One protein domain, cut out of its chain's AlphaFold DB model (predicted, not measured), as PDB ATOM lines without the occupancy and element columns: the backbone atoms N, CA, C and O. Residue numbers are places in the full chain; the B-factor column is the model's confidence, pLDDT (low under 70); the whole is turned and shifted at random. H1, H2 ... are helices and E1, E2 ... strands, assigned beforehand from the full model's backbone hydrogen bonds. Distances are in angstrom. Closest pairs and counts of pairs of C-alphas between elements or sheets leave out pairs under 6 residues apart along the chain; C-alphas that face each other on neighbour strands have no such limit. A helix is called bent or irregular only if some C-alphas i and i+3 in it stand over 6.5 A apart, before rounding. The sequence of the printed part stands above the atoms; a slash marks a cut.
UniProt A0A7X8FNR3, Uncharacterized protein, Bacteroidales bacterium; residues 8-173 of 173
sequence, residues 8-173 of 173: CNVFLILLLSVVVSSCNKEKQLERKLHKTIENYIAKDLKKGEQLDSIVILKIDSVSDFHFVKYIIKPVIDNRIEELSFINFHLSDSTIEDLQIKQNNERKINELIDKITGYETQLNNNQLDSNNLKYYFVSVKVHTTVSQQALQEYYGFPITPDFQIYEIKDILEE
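What this domain is: This is residues 8 to 173 of the 173 residues of an uncharacterized protein of Bacteroidales bacterium (UniProt A0A7X8FNR3). A narrow, twisted sheet of three strands, E1, E2 and E3, curls round the later part of one very long helix, H1, whose residues 8 to 28 stick out free as an arm. A second part, the helical hairpin H2 and H3, is joined to the sheet by the first residues of H2, and the short H4 sits near H2. The printed part has 166 residues, with four named helices and three named strands in the order H1, E1, H2, H3, E2, E3, H4. The sheet's order is E1, E2, E3, all antiparallel, and the class is mixed, helices and strands. The whole is loose, with a radius of gyration of the C-alphas of 22.2 A, and flat, spanning 83 by 54 by 19 A.

Where its parts are: In the sheet, E1 is residues 49 to 63, 35.2 A from first to last C-alpha, and bends by 73 degrees at residue 52. E2 is residues 132 to 145, 36.9 A, and E3 is residues 148 to 158, 29.3 A, bending by 53 degrees at residue 155. H1, residues 8 to 44, runs 55.3 A from C-alpha 8 at (-61.485, -23.895, -21.610) to C-alpha 44 at (-7.763, -18.366, -9.703). H2 is residues 64 to 89, 36.3 A; it is neither bent nor irregular, but only just: C-alphas 70 and 73 are 6.5 A apart. H3 is residues 95 to 123, 41.9 A. H4, residues 167 to 172, ends with C-alpha 172 at (-9.679, 0.267, -19.793).

How they stand to each other: E2 is the inner strand, antiparallel to E1 at 162 degrees, with N 55 and O 140 within hydrogen-bond range at 2.8 A. E2 and E3 form a hairpin at 169 degrees, with N 141 and O 152 at 2.8 A. H1 on one face of the sheet makes two layers, a helix and a sheet; the closest C-alphas of H1 and E1 are those of His 34 and Ile 56, 7.2 A apart. H2 only grazes the sheet with its residues 64 to 71; its closest C-alphas to E2 are those of Asp 64 and Lys 133, 5.1 A. H2 and H3 form a helical hairpin and touch, closest at the C-alphas of Asn 87 and Lys 101, 5.5 A, with a shallow tilt of 18 degrees, opposite ways. H4 is close to H2 but not clearly touching, with C-alphas 76 and 171 the closest at 7.7 A. H1 is apart from H2, H3 and H4. Every O i to N i+4 pair is within hydrogen-bond range in H3 and H4, against 31 of 33 in H1 and 20 of 22 in H2.

The domain as a whole: The two C-alphas farthest apart are those of Asn 9 and Ser 93, 84.7 A. The printed part has no cut, ends at the chain's last residue, 173, and has no long link. Its mean pLDDT is 87.0; residues 8 to 9, 15 to 23 and 167 to 173 are under 70.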
ATOM      1  N   CYS A   8     -62.142 -24.015 -22.912       57.44
ATOM      2  CA  CYS A   8     -61.485 -23.895 -21.610       57.44
ATOM      3  C   CYS A   8     -60.324 -24.898 -21.462       57.44
ATOM      4  O   CYS A   8     -59.245 -24.520 -21.014       57.44
ATOM      5  N   ASN A   9     -60.494 -26.136 -21.943       63.19
ATOM      6  CA  ASN A   9     -59.431 -27.149 -21.931       63.19
ATOM      7  C   ASN A   9     -58.259 -26.802 -22.860       63.19
ATOM      8  O   ASN A   9     -57.108 -27.015 -22.487       63.19
ATOM      9  N   VAL A  10     -58.519 -26.229 -24.041       70.31
ATOM     10  CA  VAL A  10     -57.442 -25.792 -24.950       70.31
ATOM     11  C   VAL A  10     -56.640 -24.647 -24.331       70.31
ATOM     12  O   VAL A  10     -55.414 -24.685 -24.365       70.31
ATOM     13  N   PHE A  11     -57.308 -23.671 -23.707       72.12
ATOM     14  CA  PHE A  11     -56.632 -22.557 -23.035       72.12
ATOM     15  C   PHE A  11     -55.776 -23.029 -21.853       72.12
ATOM     16  O   PHE A  11     -54.658 -22.552 -21.680       72.12
ATOM     17  N   LEU A  12     -56.264 -24.008 -21.081       71.50
ATOM     18  CA  LEU A  12     -55.538 -24.591 -19.951       71.50
ATOM     19  C   LEU A  12     -54.270 -25.336 -20.403       71.50
ATOM     20  O   LEU A  12     -53.212 -25.174 -19.800       71.50
ATOM     21  N   ILE A  13     -54.359 -26.112 -21.489       74.69
ATOM     22  CA  ILE A  13     -53.213 -26.826 -22.079       74.69
ATOM     23  C   ILE A  13     -52.180 -25.829 -22.624       74.69
ATOM     24  O   ILE A  13     -50.979 -26.012 -22.419       74.69
ATOM     25  N   LEU A  14     -52.632 -24.748 -23.266       71.94
ATOM     26  CA  LEU A  14     -51.752 -23.698 -23.780       71.94
ATOM     27  C   LEU A  14     -51.036 -22.965 -22.638       71.94
ATOM     28  O   LEU A  14     -49.816 -22.816 -22.688       71.94
ATOM     29  N   LEU A  15     -51.751 -22.611 -21.565       68.62
ATOM     30  CA  LEU A  15     -51.153 -22.007 -20.370       68.62
ATOM     31  C   LEU A  15     -50.119 -22.936 -19.720       68.62
ATOM     32  O   LEU A  15     -49.012 -22.492 -19.418       68.62
ATOM     33  N   LEU A  16     -50.427 -24.230 -19.569       67.56
ATOM     34  CA  LEU A  16     -49.466 -25.207 -19.046       67.56
ATOM     35  C   LEU A  16     -48.216 -25.313 -19.930       67.56
ATOM     36  O   LEU A  16     -47.104 -25.352 -19.409       67.56
ATOM     37  N   SER A  17     -48.372 -25.321 -21.256       64.94
ATOM     38  CA  SER A  17     -47.234 -25.410 -22.180       64.94
ATOM     39  C   SER A  17     -46.304 -24.189 -22.104       64.94
ATOM     40  O   SER A  17     -45.082 -24.338 -22.192       64.94
ATOM     41  N   VAL A  18     -46.858 -22.995 -21.852       66.19
ATOM     42  CA  VAL A  18     -46.091 -21.757 -21.636       66.19
ATOM     43  C   VAL A  18     -45.334 -21.809 -20.304       66.19
ATOM     44  O   VAL A  18     -44.144 -21.490 -20.269       66.19
ATOM     45  N   VAL A  19     -45.974 -22.285 -19.231       61.22
ATOM     46  CA  VAL A  19     -45.353 -22.408 -17.900       61.22
ATOM     47  C   VAL A  19     -44.213 -23.435 -17.904       61.22
ATOM     48  O   VAL A  19     -43.118 -23.147 -17.417       61.22
ATOM     49  N   VAL A  20     -44.416 -24.607 -18.517       62.00
ATOM     50  CA  VAL A  20     -43.375 -25.652 -18.611       62.00
ATOM     51  C   VAL A  20     -42.195 -25.189 -19.475       62.00
ATOM     52  O   VAL A  20     -41.038 -25.434 -19.125       62.00
ATOM     53  N   SER A  21     -42.458 -24.464 -20.566       61.91
ATOM     54  CA  SER A  21     -41.401 -23.922 -21.433       61.91
ATOM     55  C   SER A  21     -40.594 -22.808 -20.760       61.91
ATOM     56  O   SER A  21     -39.386 -22.712 -20.974       61.91
ATOM     57  N   SER A  22     -41.236 -21.976 -19.935       61.59
ATOM     58  CA  SER A  22     -40.571 -20.904 -19.188       61.59
ATOM     59  C   SER A  22     -39.641 -21.463 -18.104       61.59
ATOM     60  O   SER A  22     -38.475 -21.074 -18.047       61.59
ATOM     61  N   CYS A  23     -40.095 -22.472 -17.352       63.88
ATOM     62  CA  CYS A  23     -39.310 -23.097 -16.282       63.88
ATOM     63  C   CYS A  23     -38.046 -23.816 -16.801       63.88
ATOM     64  O   CYS A  23     -37.024 -23.874 -16.117       63.88
ATOM     65  N   ASN A  24     -38.073 -24.347 -18.029       79.50
ATOM     66  CA  ASN A  24     -36.895 -24.987 -18.621       79.50
ATOM     67  C   ASN A  24     -35.827 -23.966 -19.059       79.50
ATOM     68  O   ASN A  24     -34.633 -24.216 -18.902       79.50
ATOM     69  N   LYS A  25     -36.245 -22.799 -19.573       82.62
ATOM     70  CA  LYS A  25     -35.324 -21.726 -19.988       82.62
ATOM     71  C   LYS A  25     -34.582 -21.122 -18.801       82.62
ATOM     72  O   LYS A  25     -33.378 -20.915 -18.892       82.62
ATOM     73  N   GLU A  26     -35.282 -20.891 -17.696       83.75
ATOM     74  CA  GLU A  26     -34.692 -20.356 -16.467       83.75
ATOM     75  C   GLU A  26     -33.639 -21.310 -15.889       83.75
ATOM     76  O   GLU A  26     -32.494 -20.917 -15.685       83.75
ATOM     77  N   LYS A  27     -33.960 -22.606 -15.779       88.19
ATOM     78  CA  LYS A  27     -32.988 -23.631 -15.355       88.19
ATOM     79  C   LYS A  27     -31.795 -23.740 -16.297       88.19
ATOM     80  O   LYS A  27     -30.678 -24.014 -15.862       88.19
ATOM     81  N   GLN A  28     -32.015 -23.586 -17.601       90.44
ATOM     82  CA  GLN A  28     -30.928 -23.608 -18.574       90.44
ATOM     83  C   GLN A  28     -30.019 -22.382 -18.429       90.44
ATOM     84  O   GLN A  28     -28.801 -22.531 -18.524       90.44
ATOM     85  N   LEU A  29     -30.594 -21.199 -18.191       91.75
ATOM     86  CA  LEU A  29     -29.852 -19.972 -17.913       91.75
ATOM     87  C   LEU A  29     -29.017 -20.129 -16.639       91.75
ATOM     88  O   LEU A  29     -27.804 -19.957 -16.690       91.75
ATOM     89  N   GLU A  30     -29.642 -20.541 -15.536       93.12
ATOM     90  CA  GLU A  30     -28.977 -20.739 -14.247       93.12
ATOM     91  C   GLU A  30     -27.800 -21.719 -14.360       93.12
ATOM     92  O   GLU A  30     -26.703 -21.419 -13.899       93.12
ATOM     93  N   ARG A  31     -27.972 -22.843 -15.072       94.12
ATOM     94  CA  ARG A  31     -26.881 -23.804 -15.333       94.12
ATOM     95  C   ARG A  31     -25.719 -23.200 -16.115       94.12
ATOM     96  O   ARG A  31     -24.570 -23.539 -15.845       94.12
ATOM     97  N   LYS A  32     -26.000 -22.360 -17.115       95.44
ATOM     98  CA  LYS A  32     -24.943 -21.698 -17.892       95.44
ATOM     99  C   LYS A  32     -24.190 -20.688 -17.033       95.44
ATOM    100  O   LYS A  32     -22.967 -20.719 -17.035       95.44
ATOM    101  N   LEU A  33     -24.909 -19.858 -16.273       95.56
ATOM    102  CA  LEU A  33     -24.312 -18.887 -15.352       95.56
ATOM    103  C   LEU A  33     -23.454 -19.590 -14.299       95.56
ATOM    104  O   LEU A  33     -22.305 -19.213 -14.100       95.56
ATOM    105  N   HIS A  34     -23.978 -20.658 -13.694       96.12
ATOM    106  CA  HIS A  34     -23.258 -21.476 -12.721       96.12
ATOM    107  C   HIS A  34     -21.939 -22.001 -13.296       96.12
ATOM    108  O   HIS A  34     -20.880 -21.723 -12.739       96.12
ATOM    109  N   LYS A  35     -21.985 -22.634 -14.475       95.75
ATOM    110  CA  LYS A  35     -20.793 -23.145 -15.163       95.75
ATOM    111  C   LYS A  35     -19.790 -22.041 -15.511       95.75
ATOM    112  O   LYS A  35     -18.584 -22.259 -15.432       95.75
ATOM    113  N   THR A  36     -20.264 -20.870 -15.932       95.88
ATOM    114  CA  THR A  36     -19.396 -19.723 -16.227       95.88
ATOM    115  C   THR A  36     -18.652 -19.255 -14.981       95.88
ATOM    116  O   THR A  36     -17.440 -19.062 -15.045       95.88
ATOM    117  N   ILE A  37     -19.347 -19.132 -13.848       95.25
ATOM    118  CA  ILE A  37     -18.752 -18.713 -12.572       95.25
ATOM    119  C   ILE A  37     -17.778 -19.774 -12.054       95.25
ATOM    120  O   ILE A  37     -16.668 -19.437 -11.656       95.25
ATOM    121  N   GLU A  38     -18.154 -21.052 -12.119       94.94
ATOM    122  CA  GLU A  38     -17.288 -22.172 -11.744       94.94
ATOM    123  C   GLU A  38     -15.978 -22.158 -12.535       94.94
ATOM    124  O   GLU A  38     -14.898 -22.174 -11.950       94.94
ATOM    125  N   ASN A  39     -16.067 -22.040 -13.864       94.06
ATOM    126  CA  ASN A  39     -14.895 -21.972 -14.734       94.06
ATOM    127  C   ASN A  39     -14.028 -20.738 -14.477       94.06
ATOM    128  O   ASN A  39     -12.823 -20.796 -14.710       94.06
ATOM    129  N   TYR A  40     -14.631 -19.613 -14.091       93.06
ATOM    130  CA  TYR A  40     -13.896 -18.394 -13.772       93.06
ATOM    131  C   TYR A  40     -13.130 -18.560 -12.458       93.06
ATOM    132  O   TYR A  40     -11.909 -18.453 -12.464       93.06
ATOM    133  N   ILE A  41     -13.808 -18.952 -11.374       91.50
ATOM    134  CA  ILE A  41     -13.184 -19.153 -10.056       91.50
ATOM    135  C   ILE A  41     -12.095 -20.227 -10.118       91.50
ATOM    136  O   ILE A  41     -11.020 -20.051  -9.552       91.50
ATOM    137  N   ALA A  42     -12.336 -21.326 -10.840       89.69
ATOM    138  CA  ALA A  42     -11.380 -22.425 -10.950       89.69
ATOM    139  C   ALA A  42     -10.019 -22.012 -11.541       89.69
ATOM    140  O   ALA A  42      -9.030 -22.702 -11.299       89.69
ATOM    141  N   LYS A  43      -9.948 -20.908 -12.301       88.88
ATOM    142  CA  LYS A  43      -8.682 -20.381 -12.839       88.88
ATOM    143  C   LYS A  43      -7.813 -19.714 -11.772       88.88
ATOM    144  O   LYS A  43      -6.593 -19.743 -11.912       88.88
ATOM    145  N   ASP A  44      -8.433 -19.175 -10.726       85.88
ATOM    146  CA  ASP A  44      -7.763 -18.366  -9.703       85.88
ATOM    147  C   ASP A  44      -7.530 -19.117  -8.385       85.88
ATOM    148  O   ASP A  44      -6.874 -18.591  -7.481       85.88
ATOM    149  N   LEU A  45      -8.020 -20.357  -8.268       86.81
ATOM    150  CA  LEU A  45      -7.776 -21.201  -7.098       86.81
ATOM    151  C   LEU A  45      -6.276 -21.442  -6.906       86.81
ATOM    152  O   LEU A  45      -5.576 -21.953  -7.789       86.81
ATOM    153  N   LYS A  46      -5.772 -21.121  -5.714       86.31
ATOM    154  CA  LYS A  46      -4.372 -21.368  -5.367       86.31
ATOM    155  C   LYS A  46      -4.142 -22.847  -5.079       86.31
ATOM    156  O   LYS A  46      -5.047 -23.631  -4.792       86.31
ATOM    157  N   LYS A  47      -2.871 -23.251  -5.107       80.50
ATOM    158  CA  LYS A  47      -2.473 -24.625  -4.784       80.50
ATOM    159  C   LYS A  47      -2.911 -24.987  -3.358       80.50
ATOM    160  O   LYS A  47      -2.413 -24.403  -2.401       80.50
ATOM    161  N   GLY A  48      -3.777 -25.993  -3.235       81.62
ATOM    162  CA  GLY A  48      -4.323 -26.455  -1.952       81.62
ATOM    163  C   GLY A  48      -5.693 -25.872  -1.596       81.62
ATOM    164  O   GLY A  48      -6.224 -26.211  -0.538       81.62
ATOM    165  N   GLU A  49      -6.261 -25.036  -2.467       89.31
ATOM    166  CA  GLU A  49      -7.647 -24.584  -2.396       89.31
ATOM    167  C   GLU A  49      -8.527 -25.491  -3.262       89.31
ATOM    168  O   GLU A  49      -8.153 -25.881  -4.371       89.31
ATOM    169  N   GLN A  50      -9.699 -25.840  -2.747       90.94
ATOM    170  CA  GLN A  50     -10.708 -26.616  -3.453       90.94
ATOM    171  C   GLN A  50     -12.011 -25.826  -3.480       90.94
ATOM    172  O   GLN A  50     -12.445 -25.312  -2.454       90.94
ATOM    173  N   LEU A  51     -12.653 -25.757  -4.644       93.06
ATOM    174  CA  LEU A  51     -14.019 -25.266  -4.766       93.06
ATOM    175  C   LEU A  51     -14.997 -26.397  -4.427       93.06
ATOM    176  O   LEU A  51     -15.027 -27.412  -5.119       93.06
ATOM    177  N   ASP A  52     -15.791 -26.220  -3.373       92.56
ATOM    178  CA  ASP A  52     -16.737 -27.236  -2.901       92.56
ATOM    179  C   ASP A  52     -18.119 -27.052  -3.524       92.56
ATOM    180  O   ASP A  52     -18.750 -28.008  -3.975       92.56
ATOM    181  N   SER A  53     -18.619 -25.813  -3.537       94.31
ATOM    182  CA  SER A  53     -19.897 -25.498  -4.173       94.31
ATOM    183  C   SER A  53     -20.060 -24.013  -4.471       94.31
ATOM    184  O   SER A  53     -19.516 -23.149  -3.784       94.31
ATOM    185  N   ILE A  54     -20.897 -23.728  -5.467       96.19
ATOM    186  CA  ILE A  54     -21.396 -22.388  -5.775       96.19
ATOM    187  C   ILE A  54     -22.915 -22.428  -5.674       96.19
ATOM    188  O   ILE A  54     -23.561 -23.250  -6.329       96.19
ATOM    189  N   VAL A  55     -23.477 -21.530  -4.872       95.69
ATOM    190  CA  VAL A  55     -24.920 -21.326  -4.747       95.69
ATOM    191  C   VAL A  55     -25.264 -19.973  -5.347       95.69
ATOM    192  O   VAL A  55     -24.808 -18.940  -4.857       95.69
ATOM    193  N   ILE A  56     -26.082 -19.971  -6.398       94.75
ATOM    194  CA  ILE A  56     -26.634 -18.736  -6.953       94.75
ATOM    195  C   ILE A  56     -27.711 -18.225  -5.997       94.75
ATOM    196  O   ILE A  56     -28.666 -18.929  -5.683       94.75
ATOM    197  N   LEU A  57     -27.530 -17.001  -5.510       95.25
ATOM    198  CA  LEU A  57     -28.472 -16.342  -4.606       95.25
ATOM    199  C   LEU A  57     -29.480 -15.506  -5.384       95.25
ATOM    200  O   LEU A  57     -30.658 -15.464  -5.034       95.25
ATOM    201  N   LYS A  58     -29.000 -14.803  -6.414       93.75
ATOM    202  CA  LYS A  58     -29.806 -13.881  -7.209       93.75
ATOM    203  C   LYS A  58     -29.209 -13.692  -8.596       93.75
ATOM    204  O   LYS A  58     -27.989 -13.641  -8.742       93.75
ATOM    205  N   ILE A  59     -30.080 -13.550  -9.589       93.31
ATOM    206  CA  ILE A  59     -29.729 -13.163 -10.955       93.31
ATOM    207  C   ILE A  59     -30.552 -11.921 -11.282       93.31
ATOM    208  O   ILE A  59     -31.778 -11.994 -11.347       93.31
ATOM    209  N   ASP A  60     -29.882 -10.791 -11.479       91.12
ATOM    210  CA  ASP A  60     -30.508  -9.550 -11.924       91.12
ATOM    211  C   ASP A  60     -30.187  -9.307 -13.400       91.12
ATOM    212  O   ASP A  60     -29.032  -9.348 -13.816       91.12
ATOM    213  N   SER A  61     -31.210  -9.030 -14.204       91.25
ATOM    214  CA  SER A  61     -31.037  -8.568 -15.584       91.25
ATOM    215  C   SER A  61     -30.767  -7.067 -15.579       91.25
ATOM    216  O   SER A  61     -31.636  -6.280 -15.204       91.25
ATOM    217  N   VAL A  62     -29.573  -6.662 -15.999       90.44
ATOM    218  CA  VAL A  62     -29.128  -5.268 -16.004       90.44
ATOM    219  C   VAL A  62     -29.140  -4.749 -17.436       90.44
ATOM    220  O   VAL A  62     -28.450  -5.282 -18.308       90.44
ATOM    221  N   SER A  63     -29.943  -3.717 -17.689       91.31
ATOM    222  CA  SER A  63     -29.989  -3.070 -19.003       91.31
ATOM    223  C   SER A  63     -28.788  -2.150 -19.228       91.31
ATOM    224  O   SER A  63     -28.116  -1.786 -18.263       91.31
ATOM    225  N   ASP A  64     -28.572  -1.693 -20.461       86.50
ATOM    226  CA  ASP A  64     -27.537  -0.696 -20.778       86.50
ATOM    227  C   ASP A  64     -27.643   0.548 -19.882       86.50
ATOM    228  O   ASP A  64     -26.681   0.939 -19.220       86.50
ATOM    229  N   PHE A  65     -28.851   1.115 -19.778       88.88
ATOM    230  CA  PHE A  65     -29.118   2.250 -18.893       88.88
ATOM    231  C   PHE A  65     -28.728   1.974 -17.432       88.88
ATOM    232  O   PHE A  65     -28.035   2.776 -16.801       88.88
ATOM    233  N   HIS A  66     -29.172   0.841 -16.875       88.81
ATOM    234  CA  HIS A  66     -28.915   0.505 -15.473       88.81
ATOM    235  C   HIS A  66     -27.435   0.208 -15.232       88.81
ATOM    236  O   HIS A  66     -26.898   0.587 -14.194       88.81
ATOM    237  N   PHE A  67     -26.773  -0.424 -16.199       86.25
ATOM    238  CA  PHE A  67     -25.353  -0.724 -16.144       86.25
ATOM    239  C   PHE A  67     -24.530   0.562 -16.071       86.25
ATOM    240  O   PHE A  67     -23.724   0.733 -15.155       86.25
ATOM    241  N   VAL A  68     -24.792   1.517 -16.965       88.50
ATOM    242  CA  VAL A  68     -24.096   2.807 -16.935       88.50
ATOM    243  C   VAL A  68     -24.374   3.546 -15.629       88.50
ATOM    244  O   VAL A  68     -23.447   3.982 -14.948       88.50
ATOM    245  N   LYS A  69     -25.650   3.669 -15.254       87.69
ATOM    246  CA  LYS A  69     -26.065   4.528 -14.144       87.69
ATOM    247  C   LYS A  69     -25.652   4.002 -12.770       87.69
ATOM    248  O   LYS A  69     -25.326   4.804 -11.900       87.69
ATOM    249  N   TYR A  70     -25.695   2.687 -12.564       86.25
ATOM    250  CA  TYR A  70     -25.503   2.081 -11.243       86.25
ATOM    251  C   TYR A  70     -24.187   1.322 -11.085       86.25
ATOM    252  O   TYR A  70     -23.834   0.993  -9.958       86.25
ATOM    253  N   ILE A  71     -23.464   1.048 -12.175       84.50
ATOM    254  CA  ILE A  71     -22.174   0.349 -12.117       84.50
ATOM    255  C   ILE A  71     -21.065   1.254 -12.640       84.50
ATOM    256  O   ILE A  71     -20.181   1.624 -11.874       84.50
ATOM    257  N   ILE A  72     -21.123   1.673 -13.906       86.62
ATOM    258  CA  ILE A  72     -20.014   2.413 -14.525       86.62
ATOM    259  C   ILE A  72     -19.810   3.786 -13.897       86.62
ATOM    260  O   ILE A  72     -18.696   4.103 -13.488       86.62
ATOM    261  N   LYS A  73     -20.870   4.593 -13.786       90.50
ATOM    262  CA  LYS A  73     -20.741   5.954 -13.263       90.50
ATOM    263  C   LYS A  73     -20.185   5.969 -11.829       90.50
ATOM    264  O   LYS A  73     -19.179   6.641 -11.631       90.50
ATOM    265  N   PRO A  74     -20.728   5.205 -10.855       90.31
ATOM    266  CA  PRO A  74     -20.165   5.182  -9.503       90.31
ATOM    267  C   PRO A  74     -18.707   4.718  -9.453       90.31
ATOM    268  O   PRO A  74     -17.918   5.249  -8.681       90.31
ATOM    269  N   VAL A  75     -18.331   3.738 -10.279       88.88
ATOM    270  CA  VAL A  75     -16.951   3.245 -10.339       88.88
ATOM    271  C   VAL A  75     -16.003   4.329 -10.856       88.88
ATOM    272  O   VAL A  75     -14.942   4.540 -10.266       88.88
ATOM    273  N   ILE A  76     -16.378   5.026 -11.933       91.12
ATOM    274  CA  ILE A  76     -15.568   6.119 -12.473       91.12
ATOM    275  C   ILE A  76     -15.496   7.282 -11.474       91.12
ATOM    276  O   ILE A  76     -14.399   7.775 -11.215       91.12
ATOM    277  N   ASP A  77     -16.624   7.680 -10.878       92.81
ATOM    278  CA  ASP A  77     -16.683   8.752  -9.878       92.81
ATOM    279  C   ASP A  77     -15.732   8.454  -8.700       92.81
ATOM    280  O   ASP A  77     -14.904   9.293  -8.348       92.81
ATOM    281  N   ASN A  78     -15.776   7.230  -8.154       92.19
ATOM    282  CA  ASN A  78     -14.884   6.802  -7.070       92.19
ATOM    283  C   ASN A  78     -13.407   6.853  -7.483       92.19
ATOM    284  O   ASN A  78     -12.546   7.239  -6.692       92.19
ATOM    285  N   ARG A  79     -13.088   6.469  -8.726       91.62
ATOM    286  CA  ARG A  79     -11.709   6.508  -9.224       91.62
ATOM    287  C   ARG A  79     -11.209   7.941  -9.400       91.62
ATOM    288  O   ARG A  79     -10.050   8.217  -9.096       91.62
ATOM    289  N   ILE A  80     -12.066   8.848  -9.868       93.69
ATOM    290  CA  ILE A  80     -11.756  10.281  -9.939       93.69
ATOM    291  C   ILE A  80     -11.505  10.830  -8.531       93.69
ATOM    292  O   ILE A  80     -10.523  11.547  -8.336       93.69
ATOM    293  N   GLU A  81     -12.342  10.477  -7.553       95.00
ATOM    294  CA  GLU A  81     -12.169  10.893  -6.157       95.00
ATOM    295  C   GLU A  81     -10.831  10.408  -5.585       95.00
ATOM    296  O   GLU A  81     -10.086  11.204  -5.018       95.00
ATOM    297  N   GLU A  82     -10.466   9.145  -5.812       93.94
ATOM    298  CA  GLU A  82      -9.185   8.583  -5.372       93.94
ATOM    299  C   GLU A  82      -7.985   9.325  -5.986       93.94
ATOM    300  O   GLU A  82      -7.066   9.733  -5.273       93.94
ATOM    301  N   LEU A  83      -7.993   9.551  -7.304       94.56
ATOM    302  CA  LEU A  83      -6.919  10.279  -7.991       94.56
ATOM    303  C   LEU A  83      -6.830  11.737  -7.519       94.56
ATOM    304  O   LEU A  83      -5.733  12.266  -7.327       94.56
ATOM    305  N   SER A  84      -7.980  12.372  -7.291       94.62
ATOM    306  CA  SER A  84      -8.062  13.742  -6.777       94.62
ATOM    307  C   SER A  84      -7.530  13.828  -5.348       94.62
ATOM    308  O   SER A  84      -6.785  14.751  -5.017       94.62
ATOM    309  N   PHE A  85      -7.849  12.836  -4.515       95.06
ATOM    310  CA  PHE A  85      -7.324  12.711  -3.162       95.06
ATOM    311  C   PHE A  85      -5.801  12.563  -3.169       95.06
ATOM    312  O   PHE A  85      -5.123  13.265  -2.418       95.06
ATOM    313  N   ILE A  86      -5.243  11.712  -4.038       92.75
ATOM    314  CA  ILE A  86      -3.787  11.571  -4.195       92.75
ATOM    315  C   ILE A  86      -3.166  12.920  -4.576       92.75
ATOM    316  O   ILE A  86      -2.235  13.372  -3.914       92.75
ATOM    317  N   ASN A  87      -3.715  13.604  -5.584       93.25
ATOM    318  CA  ASN A  87      -3.211  14.907  -6.025       93.25
ATOM    319  C   ASN A  87      -3.232  15.965  -4.918       93.25
ATOM    320  O   ASN A  87      -2.287  16.743  -4.807       93.25
ATOM    321  N   PHE A  88      -4.274  15.980  -4.087       92.31
ATOM    322  CA  PHE A  88      -4.378  16.905  -2.959       92.31
ATOM    323  C   PHE A  88      -3.265  16.699  -1.915       92.31
ATOM    324  O   PHE A  88      -2.822  17.665  -1.300       92.31
ATOM    325  N   HIS A  89      -2.795  15.462  -1.727       92.81
ATOM    326  CA  HIS A  89      -1.783  15.122  -0.718       92.81
ATOM    327  C   HIS A  89      -0.337  15.167  -1.233       92.81
ATOM    328  O   HIS A  89       0.595  15.106  -0.431       92.81
ATOM    329  N   LEU A  90      -0.132  15.278  -2.545       91.19
ATOM    330  CA  LEU A  90       1.196  15.436  -3.137       91.19
ATOM    331  C   LEU A  90       1.705  16.874  -2.968       91.19
ATOM    332  O   LEU A  90       0.955  17.842  -3.134       91.19
ATOM    333  N   SER A  91       2.999  17.022  -2.682       82.19
ATOM    334  CA  SER A  91       3.625  18.340  -2.560       82.19
ATOM    335  C   SER A  91       3.809  18.995  -3.936       82.19
ATOM    336  O   SER A  91       3.968  18.307  -4.935       82.19
ATOM    337  N   ASP A  92       3.837  20.326  -4.011       84.38
ATOM    338  CA  ASP A  92       4.218  21.043  -5.248       84.38
ATOM    339  C   ASP A  92       5.731  21.309  -5.330       84.38
ATOM    340  O   ASP A  92       6.198  22.136  -6.111       84.38
ATOM    341  N   SER A  93       6.512  20.652  -4.469       81.00
ATOM    342  CA  SER A  93       7.913  21.006  -4.230       81.00
ATOM    343  C   SER A  93       8.917  20.150  -4.998       81.00
ATOM    344  O   SER A  93      10.089  20.518  -5.085       81.00
ATOM    345  N   THR A  94       8.476  19.031  -5.582       91.31
ATOM    346  CA  THR A  94       9.345  18.109  -6.318       91.31
ATOM    347  C   THR A  94       8.862  17.906  -7.753       91.31
ATOM    348  O   THR A  94       7.667  17.911  -8.040       91.31
ATOM    349  N   ILE A  95       9.809  17.714  -8.678       90.75
ATOM    350  CA  ILE A  95       9.496  17.403 -10.084       90.75
ATOM    351  C   ILE A  95       8.728  16.078 -10.186       90.75
ATOM    352  O   ILE A  95       7.842  15.952 -11.025       90.75
ATOM    353  N   GLU A  96       9.050  15.111  -9.328       92.38
ATOM    354  CA  GLU A  96       8.378  13.811  -9.277       92.38
ATOM    355  C   GLU A  96       6.899  13.958  -8.898       92.38
ATOM    356  O   GLU A  96       6.032  13.477  -9.629       92.38
ATOM    357  N   ASP A  97       6.591  14.708  -7.837       91.00
ATOM    358  CA  ASP A  97       5.204  14.954  -7.431       91.00
ATOM    359  C   ASP A  97       4.414  15.681  -8.530       91.00
ATOM    360  O   ASP A  97       3.272  15.317  -8.820       91.00
ATOM    361  N   LEU A  98       5.026  16.668  -9.197       91.62
ATOM    362  CA  LEU A  98       4.403  17.384 -10.316       91.62
ATOM    363  C   LEU A  98       4.097  16.452 -11.501       91.62
ATOM    364  O   LEU A  98       3.033  16.560 -12.112       91.62
ATOM    365  N   GLN A  99       4.988  15.505 -11.811       93.62
ATOM    366  CA  GLN A  99       4.754  14.501 -12.855       93.62
ATOM    367  C   GLN A  99       3.617  13.546 -12.487       93.62
ATOM    368  O   GLN A  99       2.802  13.195 -13.346       93.62
ATOM    369  N   ILE A 100       3.533  13.128 -11.221       92.50
ATOM    370  CA  ILE A 100       2.432  12.286 -10.744       92.50
ATOM    371  C   ILE A 100       1.107  13.048 -10.855       92.50
ATOM    372  O   ILE A 100       0.153  12.506 -11.418       92.50
ATOM    373  N   LYS A 101       1.058  14.316 -10.417       93.19
ATOM    374  CA  LYS A 101      -0.136  15.166 -10.544       93.19
ATOM    375  C   LYS A 101      -0.591  15.295 -11.993       93.19
ATOM    376  O   LYS A 101      -1.750  15.010 -12.282       93.19
ATOM    377  N   GLN A 102       0.325  15.618 -12.907       93.88
ATOM    378  CA  GLN A 102       0.015  15.750 -14.332       93.88
ATOM    379  C   GLN A 102      -0.529  14.442 -14.933       93.88
ATOM    380  O   GLN A 102      -1.488  14.448 -15.707       93.88
ATOM    381  N   ASN A 103       0.058  13.298 -14.567       95.38
ATOM    382  CA  ASN A 103      -0.423  11.992 -15.017       95.38
ATOM    383  C   ASN A 103      -1.819  11.669 -14.473       95.38
ATOM    384  O   ASN A 103      -2.653  11.133 -15.206       95.38
ATOM    385  N   ASN A 104      -2.080  11.986 -13.208       95.19
ATOM    386  CA  ASN A 104      -3.382  11.779 -12.587       95.19
ATOM    387  C   ASN A 104      -4.446  12.707 -13.183       95.19
ATOM    388  O   ASN A 104      -5.540  12.240 -13.474       95.19
ATOM    389  N   GLU A 105      -4.127  13.979 -13.438       95.06
ATOM    390  CA  GLU A 105      -5.027  14.925 -14.114       95.06
ATOM    391  C   GLU A 105      -5.417  14.438 -15.509       95.06
ATOM    392  O   GLU A 105      -6.594  14.461 -15.867       95.06
ATOM    393  N   ARG A 106      -4.452  13.921 -16.282       96.00
ATOM    394  CA  ARG A 106      -4.738  13.316 -17.587       96.00
ATOM    395  C   ARG A 106      -5.726  12.153 -17.463       96.00
ATOM    396  O   ARG A 106      -6.708  12.126 -18.196       96.00
ATOM    397  N   LYS A 107      -5.504  11.239 -16.513       93.62
ATOM    398  CA  LYS A 107      -6.414  10.109 -16.261       93.62
ATOM    399  C   LYS A 107      -7.799  10.567 -15.813       93.62
ATOM    400  O   LYS A 107      -8.791   9.992 -16.239       93.62
ATOM    401  N   ILE A 108      -7.882  11.594 -14.968       94.50
ATOM    402  CA  ILE A 108      -9.164  12.176 -14.548       94.50
ATOM    403  C   ILE A 108      -9.923  12.708 -15.769       94.50
ATOM    404  O   ILE A 108     -11.100  12.402 -15.920       94.50
ATOM    405  N   ASN A 109      -9.257  13.441 -16.664       95.25
ATOM    406  CA  ASN A 109      -9.895  13.959 -17.876       95.25
ATOM    407  C   ASN A 109     -10.370  12.830 -18.806       95.25
ATOM    408  O   ASN A 109     -11.509  12.867 -19.257       95.25
ATOM    409  N   GLU A 110      -9.556  11.789 -19.013       94.44
ATOM    410  CA  GLU A 110      -9.945  10.593 -19.784       94.44
ATOM    411  C   GLU A 110     -11.211   9.927 -19.195       94.44
ATOM    412  O   GLU A 110     -12.128   9.538 -19.922       94.44
ATOM    413  N   LEU A 111     -11.306   9.847 -17.864       93.12
ATOM    414  CA  LEU A 111     -12.470   9.308 -17.156       93.12
ATOM    415  C   LEU A 111     -13.718  10.205 -17.271       93.12
ATOM    416  O   LEU A 111     -14.829   9.692 -17.442       93.12
ATOM    417  N   ILE A 112     -13.553  11.531 -17.209       93.81
ATOM    418  CA  ILE A 112     -14.640  12.505 -17.407       93.81
ATOM    419  C   ILE A 112     -15.186  12.418 -18.835       93.81
ATOM    420  O   ILE A 112     -16.407  12.375 -19.027       93.81
ATOM    421  N   ASP A 113     -14.306  12.344 -19.835       93.69
ATOM    422  CA  ASP A 113     -14.694  12.194 -21.239       93.69
ATOM    423  C   ASP A 113     -15.490  10.900 -21.444       93.69
ATOM    424  O   ASP A 113     -16.521  10.894 -22.124       93.69
ATOM    425  N   LYS A 114     -15.078   9.811 -20.782       91.19
ATOM    426  CA  LYS A 114     -15.784   8.525 -20.821       91.19
ATOM    427  C   LYS A 114     -17.190   8.610 -20.217       91.19
ATOM    428  O   LYS A 114     -18.141   8.152 -20.854       91.19
ATOM    429  N   ILE A 115     -17.362   9.239 -19.046       91.50
ATOM    430  CA  ILE A 115     -18.702   9.497 -18.474       91.50
ATOM    431  C   ILE A 115     -19.547  10.326 -19.441       91.50
ATOM    432  O   ILE A 115     -20.684   9.956 -19.733       91.50
ATOM    433  N   THR A 116     -18.987  11.412 -19.972       92.31
ATOM    434  CA  THR A 116     -19.693  12.321 -20.885       92.31
ATOM    435  C   THR A 116     -20.148  11.596 -22.156       92.31
ATOM    436  O   THR A 116     -21.263  11.810 -22.648       92.31
ATOM    437  N   GLY A 117     -19.319  10.682 -22.668       91.44
ATOM    438  CA  GLY A 117     -19.661   9.796 -23.775       91.44
ATOM    439  C   GLY A 117     -20.876   8.922 -23.464       91.44
ATOM    440  O   GLY A 117     -21.822   8.884 -24.253       91.44
ATOM    441  N   TYR A 118     -20.904   8.274 -22.297       90.06
ATOM    442  CA  TYR A 118     -22.058   7.476 -21.877       90.06
ATOM    443  C   TYR A 118     -23.317   8.322 -21.661       90.06
ATOM    444  O   TYR A 118     -24.393   7.933 -22.112       90.06
ATOM    445  N   GLU A 119     -23.208   9.487 -21.024       89.31
ATOM    446  CA  GLU A 119     -24.340  10.401 -20.823       89.31
ATOM    447  C   GLU A 119     -24.937  10.858 -22.157       89.31
ATOM    448  O   GLU A 119     -26.157  10.873 -22.325       89.31
ATOM    449  N   THR A 120     -24.088  11.148 -23.145       90.94
ATOM    450  CA  THR A 120     -24.524  11.486 -24.505       90.94
ATOM    451  C   THR A 120     -25.293  10.329 -25.148       90.94
ATOM    452  O   THR A 120     -26.359  10.542 -25.727       90.94
ATOM    453  N   GLN A 121     -24.799   9.095 -25.021       89.12
ATOM    454  CA  GLN A 121     -25.476   7.911 -25.561       89.12
ATOM    455  C   GLN A 121     -26.827   7.648 -24.875       89.12
ATOM    456  O   GLN A 121     -27.799   7.306 -25.552       89.12
ATOM    457  N   LEU A 122     -26.920   7.850 -23.556       86.56
ATOM    458  CA  LEU A 122     -28.177   7.741 -22.807       86.56
ATOM    459  C   LEU A 122     -29.184   8.814 -23.245       86.56
ATOM    460  O   LEU A 122     -30.334   8.492 -23.535       86.56
ATOM    461  N   ASN A 123     -28.751  10.072 -23.356       86.25
ATOM    462  CA  ASN A 123     -29.606  11.189 -23.775       86.25
ATOM    463  C   ASN A 123     -30.123  11.025 -25.214       86.25
ATOM    464  O   ASN A 123     -31.237  11.440 -25.526       86.25
ATOM    465  N   ASN A 124     -29.336  10.376 -26.074       88.62
ATOM    466  CA  ASN A 124     -29.714  10.062 -27.450       88.62
ATOM    467  C   ASN A 124     -30.510   8.748 -27.586       88.62
ATOM    468  O   ASN A 124     -30.785   8.327 -28.709       88.62
ATOM    469  N   ASN A 125     -30.881   8.097 -26.475       79.00
ATOM    470  CA  ASN A 125     -31.552   6.789 -26.430       79.00
ATOM    471  C   ASN A 125     -30.802   5.668 -27.179       79.00
ATOM    472  O   ASN A 125     -31.419   4.716 -27.652       79.00
ATOM    473  N   GLN A 126     -29.476   5.771 -27.310       80.12
ATOM    474  CA  GLN A 126     -28.642   4.703 -27.877       80.12
ATOM    475  C   GLN A 126     -28.409   3.573 -26.866       80.12
ATOM    476  O   GLN A 126     -28.255   2.419 -27.255       80.12
ATOM    477  N   LEU A 127     -28.417   3.911 -25.575       79.62
ATOM    478  CA  LEU A 127     -28.382   2.979 -24.452       79.62
ATOM    479  C   LEU A 127     -29.732   3.052 -23.737       79.62
ATOM    480  O   LEU A 127     -30.025   4.042 -23.068       79.62
ATOM    481  N   ASP A 128     -30.575   2.037 -23.905       79.94
ATOM    482  CA  ASP A 128     -31.945   2.063 -23.389       79.94
ATOM    483  C   ASP A 128     -32.169   1.107 -22.201       79.94
ATOM    484  O   ASP A 128     -31.283   0.376 -21.739       79.94
ATOM    485  N   SER A 129     -33.368   1.170 -21.620       81.69
ATOM    486  CA  SER A 129     -33.756   0.322 -20.490       81.69
ATOM    487  C   SER A 129     -34.213  -1.082 -20.890       81.69
ATOM    488  O   SER A 129     -34.465  -1.903 -20.010       81.69
ATOM    489  N   ASN A 130     -34.353  -1.360 -22.185       82.81
ATOM    490  CA  ASN A 130     -34.926  -2.597 -22.712       82.81
ATOM    491  C   ASN A 130     -33.849  -3.569 -23.208       82.81
ATOM    492  O   ASN A 130     -34.064  -4.782 -23.201       82.81
ATOM    493  N   ASN A 131     -32.687  -3.050 -23.601       85.75
ATOM    494  CA  ASN A 131     -31.550  -3.837 -24.048       85.75
ATOM    495  C   ASN A 131     -30.797  -4.404 -22.850       85.75
ATOM    496  O   ASN A 131     -30.230  -3.676 -22.034       85.75
ATOM    497  N   LEU A 132     -30.810  -5.733 -22.739       88.44
ATOM    498  CA  LEU A 132     -30.052  -6.461 -21.733       88.44
ATOM    499  C   LEU A 132     -28.554  -6.339 -22.022       88.44
ATOM    500  O   LEU A 132     -28.088  -6.779 -23.073       88.44
ATOM    501  N   LYS A 133     -27.806  -5.829 -21.045       88.31
ATOM    502  CA  LYS A 133     -26.363  -5.625 -21.144       88.31
ATOM    503  C   LYS A 133     -25.577  -6.669 -20.360       88.31
ATOM    504  O   LYS A 133     -24.622  -7.218 -20.895       88.31
ATOM    505  N   TYR A 134     -26.014  -6.998 -19.142       90.06
ATOM    506  CA  TYR A 134     -25.423  -8.058 -18.316       90.06
ATOM    507  C   TYR A 134     -26.476  -8.763 -17.458       90.06
ATOM    508  O   TYR A 134     -27.498  -8.188 -17.090       90.06
ATOM    509  N   TYR A 135     -26.175  -9.993 -17.064       92.00
ATOM    510  CA  TYR A 135     -26.704 -10.615 -15.862       92.00
ATOM    511  C   TYR A 135     -25.768 -10.291 -14.699       92.00
ATOM    512  O   TYR A 135     -24.598 -10.659 -14.733       92.00
ATOM    513  N   PHE A 136     -26.262  -9.629 -13.660       91.19
ATOM    514  CA  PHE A 136     -25.520  -9.478 -12.416       91.19
ATOM    515  C   PHE A 136     -25.888 -10.628 -11.479       91.19
ATOM    516  O   PHE A 136     -27.013 -10.707 -10.979       91.19
ATOM    517  N   VAL A 137     -24.956 -11.561 -11.290       93.50
ATOM    518  CA  VAL A 137     -25.195 -12.801 -10.545       93.50
ATOM    519  C   VAL A 137     -24.532 -12.718  -9.180       93.50
ATOM    520  O   VAL A 137     -23.308 -12.695  -9.072       93.50
ATOM    521  N   SER A 138     -25.351 -12.692  -8.132       94.31
ATOM    522  CA  SER A 138     -24.886 -12.782  -6.748       94.31
ATOM    523  C   SER A 138     -24.789 -14.244  -6.343       94.31
ATOM    524  O   SER A 138     -25.773 -14.984  -6.443       94.31
ATOM    525  N   VAL A 139     -23.625 -14.661  -5.859       96.25
ATOM    526  CA  VAL A 139     -23.367 -16.044  -5.464       96.25
ATOM    527  C   VAL A 139     -22.737 -16.145  -4.089       96.25
ATOM    528  O   VAL A 139     -22.104 -15.220  -3.581       96.25
ATOM    529  N   LYS A 140     -22.894 -17.330  -3.518       96.75
ATOM    530  CA  LYS A 140     -22.210 -17.792  -2.325       96.75
ATOM    531  C   LYS A 140     -21.288 -18.936  -2.718       96.75
ATOM    532  O   LYS A 140     -21.757 -19.947  -3.244       96.75
ATOM    533  N   VAL A 141     -19.998 -18.766  -2.478       95.50
ATOM    534  CA  VAL A 141     -18.955 -19.719  -2.850       95.50
ATOM    535  C   VAL A 141     -18.436 -20.371  -1.579       95.50
ATOM    536  O   VAL A 141     -18.117 -19.680  -0.613       95.50
ATOM    537  N   HIS A 142     -18.384 -21.698  -1.576       95.06
ATOM    538  CA  HIS A 142     -17.776 -22.477  -0.507       95.06
ATOM    539  C   HIS A 142     -16.489 -23.090  -1.036       95.06
ATOM    540  O   HIS A 142     -16.504 -23.766  -2.070       95.06
ATOM    541  N   THR A 143     -15.395 -22.844  -0.330       93.31
ATOM    542  CA  THR A 143     -14.081 -23.395  -0.645       93.31
ATOM    543  C   THR A 143     -13.491 -24.073   0.581       93.31
ATOM    544  O   THR A 143     -13.818 -23.730   1.716       93.31
ATOM    545  N   THR A 144     -12.581 -25.013   0.363       93.25
ATOM    546  CA  THR A 144     -11.778 -25.615   1.421       93.25
ATOM    547  C   THR A 144     -10.317 -25.279   1.180       93.25
ATOM    548  O   THR A 144      -9.766 -25.582   0.122       93.25
ATOM    549  N   VAL A 145      -9.670 -24.676   2.176       90.44
ATOM    550  CA  VAL A 145      -8.250 -24.309   2.135       90.44
ATOM    551  C   VAL A 145      -7.561 -24.940   3.329       90.44
ATOM    552  O   VAL A 145      -7.898 -24.646   4.471       90.44
ATOM    553  N   SER A 146      -6.602 -25.836   3.086       86.12
ATOM    554  CA  SER A 146      -5.871 -26.528   4.166       86.12
ATOM    555  C   SER A 146      -6.793 -27.162   5.226       86.12
ATOM    556  O   SER A 146      -6.543 -27.043   6.420       86.12
ATOM    557  N   GLN A 147      -7.860 -27.838   4.781       83.88
ATOM    558  CA  GLN A 147      -8.895 -28.477   5.622       83.88
ATOM    559  C   GLN A 147      -9.834 -27.515   6.371       83.88
ATOM    560  O   GLN A 147     -10.688 -27.967   7.132       83.88
ATOM    561  N   GLN A 148      -9.727 -26.207   6.139       89.50
ATOM    562  CA  GLN A 148     -10.656 -25.223   6.674       89.50
ATOM    563  C   GLN A 148     -11.696 -24.848   5.618       89.50
ATOM    564  O   GLN A 148     -11.343 -24.396   4.530       89.50
ATOM    565  N   ALA A 149     -12.973 -25.010   5.962       91.50
ATOM    566  CA  ALA A 149     -14.076 -24.541   5.136       91.50
ATOM    567  C   ALA A 149     -14.188 -23.012   5.227       91.50
ATOM    568  O   ALA A 149     -14.251 -22.440   6.320       91.50
ATOM    569  N   LEU A 150     -14.235 -22.368   4.070       92.81
ATOM    570  CA  LEU A 150     -14.427 -20.942   3.879       92.81
ATOM    571  C   LEU A 150     -15.706 -20.698   3.085       92.81
ATOM    572  O   LEU A 150     -16.199 -21.549   2.341       92.81
ATOM    573  N   GLN A 151     -16.265 -19.514   3.291       92.25
ATOM    574  CA  GLN A 151     -17.509 -19.104   2.676       92.25
ATOM    575  C   GLN A 151     -17.439 -17.622   2.338       92.25
ATOM    576  O   GLN A 151     -17.330 -16.783   3.231       92.25
ATOM    577  N   GLU A 152     -17.586 -17.311   1.057       92.38
ATOM    578  CA  GLU A 152     -17.449 -15.956   0.534       92.38
ATOM    579  C   GLU A 152     -18.627 -15.605  -0.378       92.38
ATOM    580  O   GLU A 152     -19.287 -16.472  -0.960       92.38
ATOM    581  N   TYR A 153     -18.930 -14.312  -0.456       92.56
ATOM    582  CA  TYR A 153     -20.015 -13.778  -1.270       92.56
ATOM    583  C   TYR A 153     -19.427 -12.939  -2.391       92.56
ATOM    584  O   TYR A 153     -18.634 -12.035  -2.135       92.56
ATOM    585  N   TYR A 154     -19.856 -13.216  -3.619       90.06
ATOM    586  CA  TYR A 154     -19.366 -12.534  -4.811       90.06
ATOM    587  C   TYR A 154     -20.521 -12.062  -5.688       90.06
ATOM    588  O   TYR A 154     -21.598 -12.662  -5.702       90.06
ATOM    589  N   GLY A 155     -20.272 -10.993  -6.440       89.62
ATOM    590  CA  GLY A 155     -21.139 -10.517  -7.510       89.62
ATOM    591  C   GLY A 155     -20.382 -10.548  -8.831       89.62
ATOM    592  O   GLY A 155     -19.309  -9.962  -8.930       89.62
ATOM    593  N   PHE A 156     -20.942 -11.223  -9.834       89.50
ATOM    594  CA  PHE A 156     -20.338 -11.347 -11.158       89.50
ATOM    595  C   PHE A 156     -21.202 -10.638 -12.207       89.50
ATOM    596  O   PHE A 156     -22.353 -11.042 -12.398       89.50
ATOM    597  N   PRO A 157     -20.685  -9.616 -12.912       89.12
ATOM    598  CA  PRO A 157     -21.300  -9.150 -14.145       89.12
ATOM    599  C   PRO A 157     -20.985 -10.154 -15.265       89.12
ATOM    600  O   PRO A 157     -19.828 -10.378 -15.616       89.12
ATOM    601  N   ILE A 158     -22.024 -10.781 -15.814       91.50
ATOM    602  CA  ILE A 158     -21.919 -11.809 -16.855       91.50
ATOM    603  C   ILE A 158     -22.638 -11.325 -18.107       91.50
ATOM    604  O   ILE A 158     -23.822 -11.007 -18.057       91.50
ATOM    605  N   THR A 159     -21.949 -11.259 -19.241       90.38
ATOM    606  CA  THR A 159     -22.568 -10.850 -20.507       90.38
ATOM    607  C   THR A 159     -23.616 -11.860 -20.995       90.38
ATOM    608  O   THR A 159     -23.614 -13.024 -20.578       90.38
ATOM    609  N   PRO A 160     -24.505 -11.474 -21.930       89.06
ATOM    610  CA  PRO A 160     -25.473 -12.388 -22.535       89.06
ATOM    611  C   PRO A 160     -24.843 -13.592 -23.258       89.06
ATOM    612  O   PRO A 160     -25.494 -14.627 -23.405       89.06
ATOM    613  N   ASP A 161     -23.584 -13.480 -23.693       91.19
ATOM    614  CA  ASP A 161     -22.781 -14.564 -24.273       91.19
ATOM    615  C   ASP A 161     -21.942 -15.338 -23.235       91.19
ATOM    616  O   ASP A 161     -21.154 -16.206 -23.605       91.19
ATOM    617  N   PHE A 162     -22.201 -15.121 -21.941       91.94
ATOM    618  CA  PHE A 162     -21.664 -15.879 -20.807       91.94
ATOM    619  C   PHE A 162     -20.171 -15.681 -20.528       91.94
ATOM    620  O   PHE A 162     -19.480 -16.627 -20.134       91.94
ATOM    621  N   GLN A 163     -19.696 -14.446 -20.667       90.12
ATOM    622  CA  GLN A 163     -18.351 -14.033 -20.276       90.12
ATOM    623  C   GLN A 163     -18.407 -13.169 -19.010       90.12
ATOM    624  O   GLN A 163     -19.297 -12.333 -18.859       90.12
ATOM    625  N   ILE A 164     -17.469 -13.390 -18.087       88.00
ATOM    626  CA  ILE A 164     -17.269 -12.527 -16.915       88.00
ATOM    627  C   ILE A 164     -16.216 -11.492 -17.293       88.00
ATOM    628  O   ILE A 164     -15.113 -11.870 -17.680       88.00
ATOM    629  N   TYR A 165     -16.570 -10.216 -17.166       78.06
ATOM    630  CA  TYR A 165     -15.640  -9.101 -17.320       78.06
ATOM    631  C   TYR A 165     -15.373  -8.496 -15.955       78.06
ATOM    632  O   TYR A 165     -16.312  -8.213 -15.206       78.06
ATOM    633  N   GLU A 166     -14.109  -8.270 -15.618       74.25
ATOM    634  CA  GLU A 166     -13.818  -7.504 -14.420       74.25
ATOM    635  C   GLU A 166     -14.131  -6.037 -14.686       74.25
ATOM    636  O   GLU A 166     -13.870  -5.502 -15.759       74.25
ATOM    637  N   ILE A 167     -14.695  -5.358 -13.688       68.06
ATOM    638  CA  ILE A 167     -15.062  -3.943 -13.815       68.06
ATOM    639  C   ILE A 167     -13.847  -3.093 -14.219       68.06
ATOM    640  O   ILE A 167     -14.004  -2.136 -14.971       68.06
ATOM    641  N   LYS A 168     -12.639  -3.465 -13.771       67.81
ATOM    642  CA  LYS A 168     -11.387  -2.802 -14.157       67.81
ATOM    643  C   LYS A 168     -11.144  -2.864 -15.673       67.81
ATOM    644  O   LYS A 168     -10.799  -1.848 -16.260       67.81
ATOM    645  N   ASP A 169     -11.431  -4.002 -16.306       67.00
ATOM    646  CA  ASP A 169     -11.223  -4.208 -17.742       67.00
ATOM    647  C   ASP A 169     -12.207  -3.344 -18.547       67.00
ATOM    648  O   ASP A 169     -11.868  -2.789 -19.586       67.00
ATOM    649  N   ILE A 170     -13.415  -3.137 -18.011       64.44
ATOM    650  CA  ILE A 170     -14.447  -2.282 -18.617       64.44
ATOM    651  C   ILE A 170     -14.055  -0.795 -18.564       64.44
ATOM    652  O   ILE A 170     -14.492   0.006 -19.394       64.44
ATOM    653  N   LEU A 171     -13.235  -0.384 -17.591       63.09
ATOM    654  CA  LEU A 171     -12.716   0.983 -17.526       63.09
ATOM    655  C   LEU A 171     -11.576   1.229 -18.516       63.09
ATOM    656  O   LEU A 171     -11.401   2.380 -18.913       63.09
ATOM    657  N   GLU A 172     -10.855   0.185 -18.919       62.19
ATOM    658  CA  GLU A 172      -9.679   0.267 -19.793       62.19
ATOM    659  C   GLU A 172     -10.001   0.130 -21.297       62.19
ATOM    660  O   GLU A 172      -9.173   0.535 -22.112       62.19
ATOM    661  N   GLU A 173     -11.189  -0.374 -21.667       54.72
ATOM    662  CA  GLU A 173     -11.748  -0.308 -23.041       54.72
ATOM    663  C   GLU A 173     -12.171   1.106 -23.472       54.72
ATOM    664  O   GLU A 173     -11.916   1.470 -24.642       54.72
TER     665      GLU A 173